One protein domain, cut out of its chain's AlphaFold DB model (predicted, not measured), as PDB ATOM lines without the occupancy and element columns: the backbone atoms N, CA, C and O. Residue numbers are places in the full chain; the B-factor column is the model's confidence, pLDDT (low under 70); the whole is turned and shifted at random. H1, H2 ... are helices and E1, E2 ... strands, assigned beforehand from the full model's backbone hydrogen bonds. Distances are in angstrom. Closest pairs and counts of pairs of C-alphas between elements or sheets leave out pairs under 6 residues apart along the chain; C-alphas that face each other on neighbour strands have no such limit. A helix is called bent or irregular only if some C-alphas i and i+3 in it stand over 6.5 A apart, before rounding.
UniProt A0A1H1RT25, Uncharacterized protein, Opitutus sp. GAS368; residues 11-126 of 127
ATOM      1  N   ARG A  11     -30.129   2.553  11.970       72.38
ATOM      2  CA  ARG A  11     -29.301   1.894  12.985       72.38
ATOM      3  C   ARG A  11     -28.376   0.832  12.401       72.38
ATOM      4  O   ARG A  11     -27.267   0.677  12.902       72.38
ATOM      5  N   MET A  12     -28.823   0.105  11.376       79.75
ATOM      6  CA  MET A  12     -28.008  -0.920  10.720       79.75
ATOM      7  C   MET A  12     -26.808  -0.291  10.024       79.75
ATOM      8  O   MET A  12     -25.685  -0.719  10.260       79.75
ATOM      9  N   TRP A  13     -27.020   0.764   9.240       80.94
ATOM     10  CA  TRP A  13     -25.915   1.379   8.518       80.94
ATOM     11  C   TRP A  13     -24.898   2.073   9.432       80.94
ATOM     12  O   TRP A  13     -23.697   1.966   9.199       80.94
ATOM     13  N   LEU A  14     -25.347   2.715  10.519       79.00
ATOM     14  CA  LEU A  14     -24.438   3.255  11.536       79.00
ATOM     15  C   LEU A  14     -23.587   2.146  12.183       79.00
ATOM     16  O   LEU A  14     -22.394   2.340  12.422       79.00
ATOM     17  N   ALA A  15     -24.185   0.987  12.474       82.06
ATOM     18  CA  ALA A  15     -23.457  -0.160  13.015       82.06
ATOM     19  C   ALA A  15     -22.441  -0.718  12.004       82.06
ATOM     20  O   ALA A  15     -21.308  -1.026  12.379       82.06
ATOM     21  N   ASP A  16     -22.811  -0.784  10.724       84.00
ATOM     22  CA  ASP A  16     -21.905  -1.204   9.657       84.00
ATOM     23  C   ASP A  16     -20.741  -0.230   9.483       84.00
ATOM     24  O   ASP A  16     -19.598  -0.676   9.380       84.00
ATOM     25  N   PHE A  17     -20.998   1.081   9.532       81.69
ATOM     26  CA  PHE A  17     -19.961   2.107   9.443       81.69
ATOM     27  C   PHE A  17     -18.948   1.991  10.585       81.69
ATOM     28  O   PHE A  17     -17.742   1.960  10.345       81.69
ATOM     29  N   LYS A  18     -19.427   1.823  11.826       80.81
ATOM     30  CA  LYS A  18     -18.572   1.556  12.993       80.81
ATOM     31  C   LYS A  18     -17.718   0.305  12.803       80.81
ATOM     32  O   LYS A  18     -16.521   0.331  13.074       80.81
ATOM     33  N   ALA A  19     -18.326  -0.782  12.330       82.25
ATOM     34  CA  ALA A  19     -17.616  -2.033  12.093       82.25
ATOM     35  C   ALA A  19     -16.549  -1.892  10.994       82.25
ATOM     36  O   ALA A  19     -15.458  -2.429  11.141       82.25
ATOM     37  N   ILE A  20     -16.830  -1.143   9.923       81.50
ATOM     38  CA  ILE A  20     -15.866  -0.875   8.844       81.50
ATOM     39  C   ILE A  20     -14.681  -0.057   9.365       81.50
ATOM     40  O   ILE A  20     -13.537  -0.432   9.124       81.50
ATOM     41  N   LEU A  21     -14.935   1.010  10.130       78.00
ATOM     42  CA  LEU A  21     -13.878   1.831  10.731       78.00
ATOM     43  C   LEU A  21     -13.027   1.054  11.746       78.00
ATOM     44  O   LEU A  21     -11.837   1.320  11.877       78.00
ATOM     45  N   ALA A  22     -13.611   0.081  12.448       76.88
ATOM     46  CA  ALA A  22     -12.874  -0.781  13.371       76.88
ATOM     47  C   ALA A  22     -11.967  -1.802  12.657       76.88
ATOM     48  O   ALA A  22     -10.987  -2.259  13.245       76.88
ATOM     49  N   LEU A  23     -12.304  -2.177  11.418       70.88
ATOM     50  CA  LEU A  23     -11.597  -3.192  10.633       70.88
ATOM     51  C   LEU A  23     -10.602  -2.605   9.626       70.88
ATOM     52  O   LEU A  23      -9.669  -3.303   9.236       70.88
ATOM     53  N   SER A  24     -10.784  -1.353   9.205       60.28
ATOM     54  CA  SER A  24      -9.910  -0.701   8.235       60.28
ATOM     55  C   SER A  24      -9.012   0.332   8.914       60.28
ATOM     56  O   SER A  24      -9.451   1.456   9.180       60.28
ATOM     57  N   PRO A  25      -7.738  -0.000   9.185       54.91
ATOM     58  CA  PRO A  25      -6.765   1.003   9.555       54.91
ATOM     59  C   PRO A  25      -6.415   1.818   8.298       54.91
ATOM     60  O   PRO A  25      -5.469   1.531   7.574       54.91
ATOM     61  N   VAL A  26      -7.181   2.886   8.078       58.94
ATOM     62  CA  VAL A  26      -6.768   4.128   7.398       58.94
ATOM     63  C   VAL A  26      -6.601   4.092   5.860       58.94
ATOM     64  O   VAL A  26      -6.422   5.157   5.271       58.94
ATOM     65  N   SER A  27      -6.720   2.961   5.150       73.62
ATOM     66  CA  SER A  27      -6.678   2.994   3.671       73.62
ATOM     67  C   SER A  27      -8.066   3.182   3.048       73.62
ATOM     68  O   SER A  27      -9.018   2.450   3.335       73.62
ATOM     69  N   ALA A  28      -8.183   4.177   2.162       78.56
ATOM     70  CA  ALA A  28      -9.411   4.443   1.416       78.56
ATOM     71  C   ALA A  28      -9.831   3.228   0.570       78.56
ATOM     72  O   ALA A  28     -11.006   2.874   0.549       78.56
ATOM     73  N   ASP A  29      -8.870   2.532  -0.039       83.00
ATOM     74  CA  ASP A  29      -9.139   1.326  -0.825       83.00
ATOM     75  C   ASP A  29      -9.682   0.179   0.037       83.00
ATOM     76  O   ASP A  29     -10.680  -0.438  -0.327       83.00
ATOM     77  N   GLY A  30      -9.119  -0.046   1.231       82.94
ATOM     78  CA  GLY A  30      -9.607  -1.081   2.146       82.94
ATOM     79  C   GLY A  30     -11.023  -0.795   2.652       82.94
ATOM     80  O   GLY A  30     -11.861  -1.695   2.724       82.94
ATOM     81  N   VAL A  31     -11.340   0.475   2.936       83.19
ATOM     82  CA  VAL A  31     -12.720   0.877   3.253       83.19
ATOM     83  C   VAL A  31     -13.643   0.639   2.063       83.19
ATOM     84  O   VAL A  31     -14.735   0.096   2.238       83.19
ATOM     85  N   ARG A  32     -13.212   0.996   0.850       86.12
ATOM     86  CA  ARG A  32     -14.007   0.812  -0.367       86.12
ATOM     87  C   ARG A  32     -14.333  -0.662  -0.597       86.12
ATOM     88  O   ARG A  32     -15.493  -0.996  -0.820       86.12
ATOM     89  N   GLU A  33     -13.351  -1.548  -0.491       87.06
ATOM     90  CA  GLU A  33     -13.550  -2.992  -0.651       87.06
ATOM     91  C   GLU A  33     -14.537  -3.563   0.378       87.06
ATOM     92  O   GLU A  33     -15.459  -4.303   0.018       87.06
ATOM     93  N   LEU A  34     -14.413  -3.175   1.651       86.69
ATOM     94  CA  LEU A  34     -15.334  -3.598   2.713       86.69
ATOM     95  C   LEU A  34     -16.767  -3.099   2.480       86.69
ATOM     96  O   LEU A  34     -17.730  -3.822   2.730       86.69
ATOM     97  N   VAL A  35     -16.924  -1.872   1.980       87.19
ATOM     98  CA  VAL A  35     -18.235  -1.297   1.652       87.19
ATOM     99  C   VAL A  35     -18.883  -2.040   0.484       87.19
ATOM    100  O   VAL A  35     -20.047  -2.434   0.572       87.19
ATOM    101  N   TYR A  36     -18.141  -2.274  -0.599       87.12
ATOM    102  CA  TYR A  36     -18.682  -2.903  -1.808       87.12
ATOM    103  C   TYR A  36     -18.986  -4.397  -1.626       87.12
ATOM    104  O   TYR A  36     -19.928  -4.898  -2.240       87.12
ATOM    105  N   SER A  37     -18.247  -5.098  -0.760       86.75
ATOM    106  CA  SER A  37     -18.419  -6.539  -0.517       86.75
ATOM    107  C   SER A  37     -19.555  -6.896   0.447       86.75
ATOM    108  O   SER A  37     -20.004  -8.041   0.450       86.75
ATOM    109  N   ARG A  38     -20.047  -5.953   1.264       85.12
ATOM    110  CA  ARG A  38     -20.980  -6.276   2.359       85.12
ATOM    111  C   ARG A  38     -22.391  -6.632   1.897       85.12
ATOM    112  O   ARG A  38     -23.000  -7.557   2.427       85.12
ATOM    113  N   TYR A  39     -22.891  -5.903   0.904       86.75
ATOM    114  CA  TYR A  39     -24.212  -6.109   0.313       86.75
ATOM    115  C   TYR A  39     -24.083  -6.073  -1.218       86.75
ATOM    116  O   TYR A  39     -24.376  -5.049  -1.837       86.75
ATOM    117  N   PRO A  40     -23.572  -7.142  -1.855       83.94
ATOM    118  CA  PRO A  40     -23.325  -7.145  -3.296       83.94
ATOM    119  C   PRO A  40     -24.628  -7.098  -4.105       83.94
ATOM    120  O   PRO A  40     -24.716  -6.317  -5.051       83.94
ATOM    121  N   ASP A  41     -25.644  -7.843  -3.659       86.69
ATOM    122  CA  ASP A  41     -26.877  -8.115  -4.415       86.69
ATOM    123  C   ASP A  41     -28.129  -7.429  -3.836       86.69
ATOM    124  O   ASP A  41     -29.255  -7.732  -4.232       86.69
ATOM    125  N   ALA A  42     -27.969  -6.537  -2.852       83.69
ATOM    126  CA  ALA A  42     -29.112  -5.844  -2.265       83.69
ATOM    127  C   ALA A  42     -29.648  -4.763  -3.227       83.69
ATOM    128  O   ALA A  42     -28.855  -4.012  -3.793       83.69
ATOM    129  N   PRO A  43     -30.977  -4.595  -3.362       83.69
ATOM    130  CA  PRO A  43     -31.557  -3.585  -4.257       83.69
ATOM    131  C   PRO A  43     -31.230  -2.138  -3.844       83.69
ATOM    132  O   PRO A  43     -31.323  -1.231  -4.657       83.69
ATOM    133  N   TRP A  44     -30.819  -1.930  -2.591       82.88
ATOM    134  CA  TRP A  44     -30.381  -0.654  -2.008       82.88
ATOM    135  C   TRP A  44     -28.850  -0.569  -1.848       82.88
ATOM    136  O   TRP A  44     -28.333   0.307  -1.156       82.88
ATOM    137  N   ALA A  45     -28.089  -1.495  -2.442       85.81
ATOM    138  CA  ALA A  45     -26.640  -1.562  -2.262       85.81
ATOM    139  C   ALA A  45     -25.915  -0.300  -2.747       85.81
ATOM    140  O   ALA A  45     -24.933   0.107  -2.136       85.81
ATOM    141  N   GLU A  46     -26.380   0.309  -3.837       84.81
ATOM    142  CA  GLU A  46     -25.793   1.537  -4.379       84.81
ATOM    143  C   GLU A  46     -25.943   2.707  -3.406       84.81
ATOM    144  O   GLU A  46     -24.952   3.357  -3.078       84.81
ATOM    145  N   GLU A  47     -27.147   2.888  -2.861       80.88
ATOM    146  CA  GLU A  47     -27.446   3.856  -1.808       80.88
ATOM    147  C   GLU A  47     -26.526   3.664  -0.598       80.88
ATOM    148  O   GLU A  47     -25.819   4.583  -0.192       80.88
ATOM    149  N   TYR A  48     -26.445   2.435  -0.086       84.44
ATOM    150  CA  TYR A  48     -25.554   2.107   1.022       84.44
ATOM    151  C   TYR A  48     -24.085   2.434   0.712       84.44
ATOM    152  O   TYR A  48     -23.400   3.051   1.533       84.44
ATOM    153  N   ARG A  49     -23.589   2.038  -0.471       86.62
ATOM    154  CA  ARG A  49     -22.199   2.285  -0.884       86.62
ATOM    155  C   ARG A  49     -21.915   3.779  -0.937       86.62
ATOM    156  O   ARG A  49     -20.899   4.214  -0.402       86.62
ATOM    157  N   PHE A  50     -22.818   4.547  -1.534       83.12
ATOM    158  CA  PHE A  50     -22.691   5.988  -1.676       83.12
ATOM    159  C   PHE A  50     -22.687   6.691  -0.311       83.12
ATOM    160  O   PHE A  50     -21.754   7.436  -0.004       83.12
ATOM    161  N   THR A  51     -23.646   6.381   0.562       79.38
ATOM    162  CA  THR A  51     -23.749   6.972   1.903       79.38
ATOM    163  C   THR A  51     -22.528   6.684   2.771       79.38
ATOM    164  O   THR A  51     -21.936   7.603   3.339       79.38
ATOM    165  N   ILE A  52     -22.129   5.415   2.886       82.44
ATOM    166  CA  ILE A  52     -21.016   5.023   3.760       82.44
ATOM    167  C   ILE A  52     -19.688   5.580   3.237       82.44
ATOM    168  O   ILE A  52     -18.862   6.048   4.024       82.44
ATOM    169  N   TRP A  53     -19.492   5.570   1.916       84.06
ATOM    170  CA  TRP A  53     -18.284   6.105   1.297       84.06
ATOM    171  C   TRP A  53     -18.146   7.615   1.502       84.06
ATOM    172  O   TRP A  53     -17.088   8.083   1.916       84.06
ATOM    173  N   HIS A  54     -19.218   8.381   1.286       80.81
ATOM    174  CA  HIS A  54     -19.191   9.827   1.504       80.81
ATOM    175  C   HIS A  54     -18.956  10.184   2.975       80.81
ATOM    176  O   HIS A  54     -18.146  11.068   3.261       80.81
ATOM    177  N   ALA A  55     -19.582   9.461   3.910       79.88
ATOM    178  CA  ALA A  55     -19.337   9.641   5.340       79.88
ATOM    179  C   ALA A  55     -17.862   9.393   5.707       79.88
ATOM    180  O   ALA A  55     -17.281  10.160   6.476       79.88
ATOM    181  N   TYR A  56     -17.234   8.362   5.127       81.94
ATOM    182  CA  TYR A  56     -15.805   8.097   5.302       81.94
ATOM    183  C   TYR A  56     -14.930   9.223   4.734       81.94
ATOM    184  O   TYR A  56     -14.080   9.761   5.446       81.94
ATOM    185  N   CYS A  57     -15.153   9.619   3.479       80.75
ATOM    186  CA  CYS A  57     -14.389  10.682   2.828       80.75
ATOM    187  C   CYS A  57     -14.451  11.988   3.628       80.75
ATOM    188  O   CYS A  57     -13.414  12.583   3.917       80.75
ATOM    189  N   TYR A  58     -15.646  12.392   4.061       79.69
ATOM    190  CA  TYR A  58     -15.837  13.590   4.875       79.69
ATOM    191  C   TYR A  58     -15.098  13.494   6.220       79.69
ATOM    192  O   TYR A  58     -14.392  14.421   6.617       79.69
ATOM    193  N   LEU A  59     -15.177  12.340   6.890       79.81
ATOM    194  CA  LEU A  59     -14.456  12.099   8.136       79.81
ATOM    195  C   LEU A  59     -12.939  12.264   7.964       79.81
ATOM    196  O   LEU A  59     -12.300  12.930   8.776       79.81
ATOM    197  N   THR A  60     -12.368  11.689   6.901       79.75
ATOM    198  CA  THR A  60     -10.923  11.777   6.624       79.75
ATOM    199  C   THR A  60     -10.474  13.177   6.203       79.75
ATOM    200  O   THR A  60      -9.418  13.634   6.648       79.75
ATOM    201  N   LYS A  61     -11.284  13.894   5.412       82.12
ATOM    202  CA  LYS A  61     -11.022  15.280   4.986       82.12
ATOM    203  C   LYS A  61     -10.873  16.220   6.186       82.12
ATOM    204  O   LYS A  61      -9.980  17.059   6.186       82.12
ATOM    205  N   HIS A  62     -11.695  16.030   7.217       80.19
ATOM    206  CA  HIS A  62     -11.783  16.914   8.387       80.19
ATOM    207  C   HIS A  62     -11.107  16.357   9.651       80.19
ATOM    208  O   HIS A  62     -11.385  16.812  10.758       80.19
ATOM    209  N   HIS A  63     -10.209  15.374   9.522       79.25
ATOM    210  CA  HIS A  63      -9.618  14.689  10.680       79.25
ATOM    211  C   HIS A  63      -8.936  15.634  11.689       79.25
ATOM    212  O   HIS A  63      -9.127  15.461  12.893       79.25
ATOM    213  N   LEU A  64      -8.203  16.649  11.213       81.06
ATOM    214  CA  LEU A  64      -7.559  17.653  12.072       81.06
ATOM    215  C   LEU A  64      -8.581  18.539  12.789       81.06
ATOM    216  O   LEU A  64      -8.390  18.885  13.952       81.06
ATOM    217  N   ASP A  65      -9.684  18.882  12.123       84.50
ATOM    218  CA  ASP A  65     -10.744  19.682  12.732       84.50
ATOM    219  C   ASP A  65     -11.392  18.916  13.896       84.50
ATOM    220  O   ASP A  65     -11.593  19.467  14.978       84.50
ATOM    221  N   TRP A  66     -11.648  17.616  13.720       84.62
ATOM    222  CA  TRP A  66     -12.199  16.758  14.774       84.62
ATOM    223  C   TRP A  66     -11.255  16.583  15.958       84.62
ATOM    224  O   TRP A  66     -11.714  16.493  17.099       84.62
ATOM    225  N   GLU A  67      -9.950  16.530  15.699       80.56
ATOM    226  CA  GLU A  67      -8.924  16.503  16.737       80.56
ATOM    227  C   GLU A  67      -8.914  17.804  17.540       80.56
ATOM    228  O   GLU A  67      -9.015  17.764  18.767       80.56
ATOM    229  N   ASN A  68      -8.920  18.952  16.860       83.56
ATOM    230  CA  ASN A  68      -8.977  20.268  17.500       83.56
ATOM    231  C   ASN A  68     -10.252  20.470  18.333       83.56
ATOM    232  O   ASN A  68     -10.227  21.142  19.363       83.56
ATOM    233  N   LEU A  69     -11.365  19.865  17.913       83.31
ATOM    234  CA  LEU A  69     -12.651  19.908  18.616       83.31
ATOM    235  C   LEU A  69     -12.775  18.840  19.720       83.31
ATOM    236  O   LEU A  69     -13.802  18.758  20.395       83.31
ATOM    237  N   GLY A  70     -11.752  18.003  19.931       79.88
ATOM    238  CA  GLY A  70     -11.765  16.956  20.956       79.88
ATOM    239  C   GLY A  70     -12.811  15.864  20.699       79.88
ATOM    240  O   GLY A  70     -13.365  15.285  21.644       79.88
ATOM    241  N   LEU A  71     -13.124  15.606  19.429       78.12
ATOM    242  CA  LEU A  71     -14.064  14.578  18.968       78.12
ATOM    243  C   LEU A  71     -13.355  13.305  18.477       78.12
ATOM    244  O   LEU A  71     -14.006  12.284  18.234       78.12
ATOM    245  N   THR A  72     -12.023  13.329  18.412       74.75
ATOM    246  CA  THR A  72     -11.170  12.141  18.305       74.75
ATOM    247  C   THR A  72     -10.586  11.793  19.679       74.75
ATOM    248  O   THR A  72     -10.245  12.667  20.475       74.75
ATOM    249  N   VAL A  73     -10.474  10.500  19.994       55.59
ATOM    250  CA  VAL A  73      -9.676  10.011  21.125       55.59
ATOM    251  C   VAL A  73      -8.405   9.403  20.554       55.59
ATOM    252  O   VAL A  73      -8.425   8.311  19.983       55.59
ATOM    253  N   ILE A  74      -7.288  10.117  20.682       43.84
ATOM    254  CA  ILE A  74      -5.988   9.640  20.207       43.84
ATOM    255  C   ILE A  74      -5.416   8.662  21.234       43.84
ATOM    256  O   ILE A  74      -4.854   9.047  22.257       43.84
ATOM    257  N   GLY A  75      -5.576   7.368  20.955       42.22
ATOM    258  CA  GLY A  75      -4.828   6.287  21.589       42.22
ATOM    259  C   GLY A  75      -3.738   5.768  20.652       42.22
ATOM    260  O   GLY A  75      -3.878   5.831  19.434       42.22
ATOM    261  N   LYS A  76      -2.661   5.203  21.219       32.69
ATOM    262  CA  LYS A  76      -1.385   4.849  20.552       32.69
ATOM    263  C   LYS A  76      -1.446   4.009  19.264       32.69
ATOM    264  O   LYS A  76      -0.392   3.800  18.673       32.69
ATOM    265  N   LYS A  77      -2.606   3.510  18.832       35.91
ATOM    266  CA  LYS A  77      -2.757   2.777  17.564       35.91
ATOM    267  C   LYS A  77      -4.085   2.990  16.834       35.91
ATOM    268  O   LYS A  77      -4.219   2.439  15.758       35.91
ATOM    269  N   ASN A  78      -5.027   3.765  17.376       46.09
ATOM    270  CA  ASN A  78      -6.324   4.031  16.752       46.09
ATOM    271  C   ASN A  78      -6.832   5.394  17.237       46.09
ATOM    272  O   ASN A  78      -6.942   5.611  18.446       46.09
ATOM    273  N   ALA A  79      -7.169   6.290  16.309       50.94
ATOM    274  CA  ALA A  79      -8.041   7.415  16.617       50.94
ATOM    275  C   ALA A  79      -9.442   6.835  16.854       50.94
ATOM    276  O   ALA A  79     -10.179   6.545  15.915       50.94
ATOM    277  N   LEU A  80      -9.787   6.577  18.115       60.59
ATOM    278  CA  LEU A  80     -11.137   6.173  18.486       60.59
ATOM    279  C   LEU A  80     -12.009   7.422  18.381       60.59
ATOM    280  O   LEU A  80     -12.049   8.257  19.281       60.59
ATOM    281  N   LEU A  81     -12.651   7.596  17.231       70.94
ATOM    282  CA  LEU A  81     -13.670   8.622  17.033       70.94
ATOM    283  C   LEU A  81     -14.752   8.439  18.092       70.94
ATOM    284  O   LEU A  81     -15.169   7.309  18.369       70.94
ATOM    285  N   LYS A  82     -15.216   9.533  18.693       74.75
ATOM    286  CA  LYS A  82     -16.315   9.426  19.648       74.75
ATOM    287  C   LYS A  82     -17.576   8.944  18.934       74.75
ATOM    288  O   LYS A  82     -17.913   9.395  17.840       74.75
ATOM    289  N   ASP A  83     -18.317   8.063  19.594       74.06
ATOM    290  CA  ASP A  83     -19.575   7.523  19.074       74.06
ATOM    291  C   ASP A  83     -20.592   8.620  18.725       74.06
ATOM    292  O   ASP A  83     -21.362   8.479  17.777       74.06
ATOM    293  N   SER A  84     -20.566   9.727  19.465       72.88
ATOM    294  CA  SER A  84     -21.358  10.936  19.233       72.88
ATOM    295  C   SER A  84     -21.056  11.604  17.889       72.88
ATOM    296  O   SER A  84     -21.993  12.011  17.208       72.88
ATOM    297  N   LEU A  85     -19.782  11.673  17.484       79.38
ATOM    298  CA  LEU A  85     -19.358  12.180  16.178       79.38
ATOM    299  C   LEU A  85     -19.868  11.266  15.066       79.38
ATOM    300  O   LEU A  85     -20.430  11.751  14.093       79.38
ATOM    301  N   LEU A  86     -19.746   9.945  15.231       79.12
ATOM    302  CA  LEU A  86     -20.261   8.986  14.249       79.12
ATOM    303  C   LEU A  86     -21.780   9.090  14.106       79.12
ATOM    304  O   LEU A  86     -22.286   9.109  12.991       79.12
ATOM    305  N   VAL A  87     -22.512   9.214  15.215       76.25
ATOM    306  CA  VAL A  87     -23.962   9.449  15.179       76.25
ATOM    307  C   VAL A  87     -24.274  10.782  14.501       76.25
ATOM    308  O   VAL A  87     -25.151  10.816  13.645       76.25
ATOM    309  N   ALA A  88     -23.577  11.868  14.841       76.00
ATOM    310  CA  ALA A  88     -23.829  13.194  14.278       76.00
ATOM    311  C   ALA A  88     -23.530  13.261  12.775       76.00
ATOM    312  O   ALA A  88     -24.342  13.801  12.033       76.00
ATOM    313  N   LEU A  89     -22.427  12.652  12.330       76.06
ATOM    314  CA  LEU A  89     -22.091  12.470  10.918       76.06
ATOM    315  C   LEU A  89     -23.151  11.645  10.204       76.06
ATOM    316  O   LEU A  89     -23.508  11.951   9.074       76.06
ATOM    317  N   TYR A  90     -23.663  10.604  10.864       70.94
ATOM    318  CA  TYR A  90     -24.601   9.693  10.231       70.94
ATOM    319  C   TYR A  90     -26.041  10.224  10.193       70.94
ATOM    320  O   TYR A  90     -26.798   9.905   9.286       70.94
ATOM    321  N   THR A  91     -26.423  11.067  11.157       68.00
ATOM    322  CA  THR A  91     -27.795  11.571  11.359       68.00
ATOM    323  C   THR A  91     -28.397  12.277  10.132       68.00
ATOM    324  O   THR A  91     -29.554  11.991   9.816       68.00
ATOM    325  N   PRO A  92     -27.674  13.148   9.398       62.12
ATOM    326  CA  PRO A  92     -28.165  13.716   8.142       62.12
ATOM    327  C   PRO A  92     -28.568  12.646   7.117       62.12
ATOM    328  O   PRO A  92     -29.617  12.769   6.489       62.12
ATOM    329  N   PHE A  93     -27.814  11.546   7.032       59.75
ATOM    330  CA  PHE A  93     -28.111  10.416   6.145       59.75
ATOM    331  C   PHE A  93     -29.290   9.550   6.619       59.75
ATOM    332  O   PHE A  93     -29.771   8.707   5.873       59.75
ATOM    333  N   LEU A  94     -29.778   9.747   7.851       58.06
ATOM    334  CA  LEU A  94     -30.974   9.071   8.372       58.06
ATOM    335  C   LEU A  94     -32.271   9.812   8.043       58.06
ATOM    336  O   LEU A  94     -33.350   9.269   8.277       58.06
ATOM    337  N   SER A  95     -32.158  11.061   7.581       51.00
ATOM    338  CA  SER A  95     -33.256  12.031   7.570       51.00
ATOM    339  C   SER A  95     -33.591  12.570   6.175       51.00
ATOM    340  O   SER A  95     -34.696  13.077   5.995       51.00
ATOM    341  N   SER A  96     -32.666  12.478   5.210       47.28
ATOM    342  CA  SER A  96     -32.815  13.076   3.876       47.28
ATOM    343  C   SER A  96     -32.652  12.056   2.744       47.28
ATOM    344  O   SER A  96     -31.800  11.174   2.844       47.28
ATOM    345  N   PRO A  97     -33.422  12.191   1.648       49.62
ATOM    346  CA  PRO A  97     -33.237  11.396   0.440       49.62
ATOM    347  C   PRO A  97     -31.899  11.717  -0.243       49.62
ATOM    348  O   PRO A  97     -31.506  12.880  -0.373       49.62
ATOM    349  N   LEU A  98     -31.235  10.657  -0.709       48.94
ATOM    350  CA  LEU A  98     -29.922  10.630  -1.365       48.94
ATOM    351  C   LEU A  98     -29.661  11.717  -2.417       48.94
ATOM    352  O   LEU A  98     -28.520  12.135  -2.587       48.94
ATOM    353  N   GLU A  99     -30.691  12.180  -3.128       45.00
ATOM    354  CA  GLU A  99     -30.559  13.122  -4.251       45.00
ATOM    355  C   GLU A  99     -29.962  14.485  -3.853       45.00
ATOM    356  O   GLU A  99     -29.447  15.202  -4.705       45.00
ATOM    357  N   THR A 100     -29.958  14.835  -2.562       49.22
ATOM    358  CA  THR A 100     -29.379  16.100  -2.058       49.22
ATOM    359  C   THR A 100     -27.903  16.009  -1.655       49.22
ATOM    360  O   THR A 100     -27.315  17.000  -1.232       49.22
ATOM    361  N   MET A 101     -27.270  14.840  -1.776       51.44
ATOM    362  CA  MET A 101     -25.954  14.580  -1.180       51.44
ATOM    363  C   MET A 101     -24.739  15.020  -2.002       51.44
ATOM    364  O   MET A 101     -23.649  15.112  -1.437       51.44
ATOM    365  N   SER A 102     -24.888  15.290  -3.298       47.25
ATOM    366  CA  SER A 102     -23.751  15.627  -4.173       47.25
ATOM    367  C   SER A 102     -23.044  16.940  -3.797       47.25
ATOM    368  O   SER A 102     -21.926  17.168  -4.251       47.25
ATOM    369  N   GLU A 103     -23.654  17.777  -2.948       48.69
ATOM    370  CA  GLU A 103     -23.170  19.130  -2.620       48.69
ATOM    371  C   GLU A 103     -22.926  19.388  -1.120       48.69
ATOM    372  O   GLU A 103     -22.510  20.482  -0.744       48.69
ATOM    373  N   LEU A 104     -23.168  18.415  -0.236       52.81
ATOM    374  CA  LEU A 104     -23.169  18.671   1.209       52.81
ATOM    375  C   LEU A 104     -21.757  18.620   1.813       52.81
ATOM    376  O   LEU A 104     -21.363  17.642   2.450       52.81
ATOM    377  N   ASP A 105     -21.011  19.716   1.668       62.41
ATOM    378  CA  ASP A 105     -19.932  20.061   2.602       62.41
ATOM    379  C   ASP A 105     -20.594  20.595   3.880       62.41
ATOM    380  O   ASP A 105     -20.764  21.799   4.080       62.41
ATOM    381  N   PHE A 106     -21.094  19.679   4.712       67.88
ATOM    382  CA  PHE A 106     -21.704  20.060   5.981       67.88
ATOM    383  C   PHE A 106     -20.689  20.858   6.814       67.88
ATOM    384  O   PHE A 106     -19.508  20.504   6.845       67.88
ATOM    385  N   PRO A 107     -21.105  21.920   7.517       78.44
ATOM    386  CA  PRO A 107     -20.188  22.668   8.358       78.44
ATOM    387  C   PRO A 107     -19.732  21.798   9.534       78.44
ATOM    388  O   PRO A 107     -20.546  21.320  10.329       78.44
ATOM    389  N   VAL A 108     -18.413  21.622   9.660       78.38
ATOM    390  CA  VAL A 108     -17.760  20.825  10.714       78.38
ATOM    391  C   VAL A 108     -18.304  21.182  12.101       78.38
ATOM    392  O   VAL A 108     -18.618  20.311  12.912       78.38
ATOM    393  N   GLN A 109     -18.476  22.476  12.351       79.31
ATOM    394  CA  GLN A 109     -18.916  23.048  13.616       79.31
ATOM    395  C   GLN A 109     -20.347  22.632  13.961       79.31
ATOM    396  O   GLN A 109     -20.605  22.283  15.106       79.31
ATOM    397  N   GLU A 110     -21.256  22.560  12.989       82.62
ATOM    398  CA  GLU A 110     -22.632  22.118  13.241       82.62
ATOM    399  C   GLU A 110     -22.676  20.632  13.628       82.62
ATOM    400  O   GLU A 110     -23.406  20.225  14.536       82.62
ATOM    401  N   ILE A 111     -21.857  19.800  12.978       80.31
ATOM    402  CA  ILE A 111     -21.744  18.376  13.322       80.31
ATOM    403  C   ILE A 111     -21.131  18.214  14.714       80.31
ATOM    404  O   ILE A 111     -21.608  17.395  15.504       80.31
ATOM    405  N   ALA A 112     -20.118  19.013  15.039       79.81
ATOM    406  CA  ALA A 112     -19.491  19.014  16.351       79.81
ATOM    407  C   ALA A 112     -20.461  19.442  17.462       79.81
ATOM    408  O   ALA A 112     -20.563  18.766  18.486       79.81
ATOM    409  N   GLU A 113     -21.238  20.505  17.247       83.69
ATOM    410  CA  GLU A 113     -22.285  20.950  18.171       83.69
ATOM    411  C   GLU A 113     -23.329  19.854  18.409       83.69
ATOM    412  O   GLU A 113     -23.681  19.560  19.556       83.69
ATOM    413  N   ARG A 114     -23.779  19.183  17.341       81.50
ATOM    414  CA  ARG A 114     -24.697  18.038  17.441       81.50
ATOM    415  C   ARG A 114     -24.071  16.884  18.224       81.50
ATOM    416  O   ARG A 114     -24.737  16.318  19.094       81.50
ATOM    417  N   ALA A 115     -22.807  16.556  17.963       82.62
ATOM    418  CA  ALA A 115     -22.081  15.510  18.681       82.62
ATOM    419  C   ALA A 115     -22.001  15.824  20.186       82.62
ATOM    420  O   ALA A 115     -22.384  14.998  21.017       82.62
ATOM    421  N   HIS A 116     -21.610  17.044  20.552       81.31
ATOM    422  CA  HIS A 116     -21.565  17.477  21.949       81.31
ATOM    423  C   HIS A 116     -22.949  17.505  22.610       81.31
ATOM    424  O   HIS A 116     -23.087  17.092  23.764       81.31
ATOM    425  N   ALA A 117     -23.997  17.921  21.894       84.12
ATOM    426  CA  ALA A 117     -25.364  17.879  22.403       84.12
ATOM    427  C   ALA A 117     -25.826  16.440  22.707       84.12
ATOM    428  O   ALA A 117     -26.499  16.211  23.715       84.12
ATOM    429  N   ILE A 118     -25.447  15.460  21.879       79.56
ATOM    430  CA  ILE A 118     -25.727  14.034  22.119       79.56
ATOM    431  C   ILE A 118     -24.991  13.543  23.375       79.56
ATOM    432  O   ILE A 118     -25.597  12.883  24.223       79.56
ATOM    433  N   GLU A 119     -23.717  13.907  23.548       78.69
ATOM    434  CA  GLU A 119     -22.941  13.567  24.752       78.69
ATOM    435  C   GLU A 119     -23.542  14.175  26.022       78.69
ATOM    436  O   GLU A 119     -23.670  13.493  27.042       78.69
ATOM    437  N   GLY A 120     -23.946  15.446  25.958       74.62
ATOM    438  CA  GLY A 120     -24.586  16.153  27.065       74.62
ATOM    439  C   GLY A 120     -25.929  15.535  27.463       74.62
ATOM    440  O   GLY A 120     -26.223  15.423  28.654       74.62
ATOM    441  N   LYS A 121     -26.723  15.070  26.489       69.50
ATOM    442  CA  LYS A 121     -27.973  14.331  26.740       69.50
ATOM    443  C   LYS A 121     -27.717  12.964  27.370       69.50
ATOM    444  O   LYS A 121     -28.411  12.608  28.316       69.50
ATOM    445  N   SER A 122     -26.707  12.233  26.893       59.59
ATOM    446  CA  SER A 122     -26.323  10.934  27.458       59.59
ATOM    447  C   SER A 122     -25.928  11.063  28.932       59.59
ATOM    448  O   SER A 122     -26.424  10.318  29.767       59.59
ATOM    449  N   LYS A 123     -25.137  12.082  29.297       55.94
ATOM    450  CA  LYS A 123     -24.744  12.316  30.699       55.94
ATOM    451  C   LYS A 123     -25.915  12.687  31.615       55.94
ATOM    452  O   LYS A 123     -25.910  12.280  32.769       55.94
ATOM    453  N   ARG A 124     -26.917  13.423  31.117       56.16
ATOM    454  CA  ARG A 124     -28.123  13.778  31.893       56.16
ATOM    455  C   ARG A 124     -29.109  12.624  32.065       56.16
ATOM    456  O   ARG A 124     -29.894  12.663  32.996       56.16
ATOM    457  N   ALA A 125     -29.091  11.620  31.189       53.53
ATOM    458  CA  ALA A 125     -29.982  10.461  31.291       53.53
ATOM    459  C   ALA A 125     -29.563   9.454  32.384       53.53
ATOM    460  O   ALA A 125     -30.338   8.560  32.708       53.53
ATOM    461  N   TYR A 126     -28.351   9.591  32.930       44.94
ATOM    462  CA  TYR A 126     -27.793   8.737  33.988       44.94
ATOM    463  C   TYR A 126     -27.565   9.486  35.317       44.94
ATOM    464  O   TYR A 126     -26.885   8.960  36.199       44.94
TER     465      TYR A 126
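AT A GLANCE: This is residues 11 to 126 of the 127 residues of an uncharacterized protein of Opitutus sp. GAS368 (UniProt A0A1H1RT25). A cluster of crossed helices has H3 and H5 nearest its middle; H2 and H3 fold back on each other as a helical hairpin with H1 crossing it, and on the other side of the cluster the long helix H7 crosses H5. A small two-stranded hairpin, E1 and E2, lies at the edge near H4 and H1, and the short H6 lies beside H3. The printed part has 116 residues, with seven named helices and two named strands in the order H1 H2 H3 H4 E1 E2 H5 H6 H7; the sheet E1 - E2 is antiparallel and the class is mostly helix. The whole is compact, with a radius of gyration of the C-alphas of 14.3 A and spans of 42 by 33 by 30 A.

IN THESE COORDINATES: H1, residues 11 to 23, begins at C-alpha 11 (-29.301, 1.894, 12.985) and is 18.6 A long. H2 is residues 28 to 38, 15.8 A. H3, residues 45 to 61, runs 24.1 A from C-alpha 45 (-26.640, -1.562, -2.262). H4 is residues 63 to 68, E1 residues 72 to 75 and E2 residues 78 to 81. H5, residues 83 to 94, is 15.7 A long and only just irregular: C-alphas 89 and 92 are 6.8 A apart. H6, residues 98 to 103, is irregular, with C-alphas 99 and 102 at 7.3 A. H7, residues 108 to 124, runs 24.6 A to C-alpha 124 (-28.123, 13.778, 31.893).

HOW THE PARTS SIT: H1 touches H2 with residues 20 to 21 alone, at a steep tilt of 46 degrees; the closest C-alphas, of Ile 20 and Val 31, are 6.7 A apart. H1 touches H5, with the closest C-alphas, of Leu 14 and Tyr 90, at 6.6 A. H2 and H3 form a helical hairpin at a shallow tilt of 23 degrees, opposite ways; their closest C-alphas, of Val 35 and Arg 49, are 5.9 A apart. H3 only just touches H1 and H5, each with 3 pairs of C-alphas within 8 A. H6 is close to H3 but not clearly touching, with the closest C-alphas, of Glu 47 and Leu 98, at 7.2 A. H5 and H7 touch at a steep tilt of 63 degrees; the closest C-alphas, of Ser 84 and Ala 115, are 4.7 A apart. H4 only just touches H7, with 3 pairs of C-alphas within 8 A, the closest those of Asp 65 and Val 108 at 7.4 A. In the hairpin of E1 and E2, N 73 and O 80 are 2.8 A apart and N 80 and O 73 2.9 A, within hydrogen-bond range. In H1, H2, H3, H4 and H7 every O i to N i+4 pair is within hydrogen-bond range; in H5 6 of 8 are, and in H6 0 of 2, with 1 of 3 O i to N i+3 pairs.

THE WHOLE: The C-alphas farthest apart, of Asp 41 and Arg 124, are 42.4 A apart. The printed part has no cut and no long link. Its mean pLDDT is 72.9, with residues 24 to 26, 73 to 80, 91 to 106 and 121 to 126 under 70.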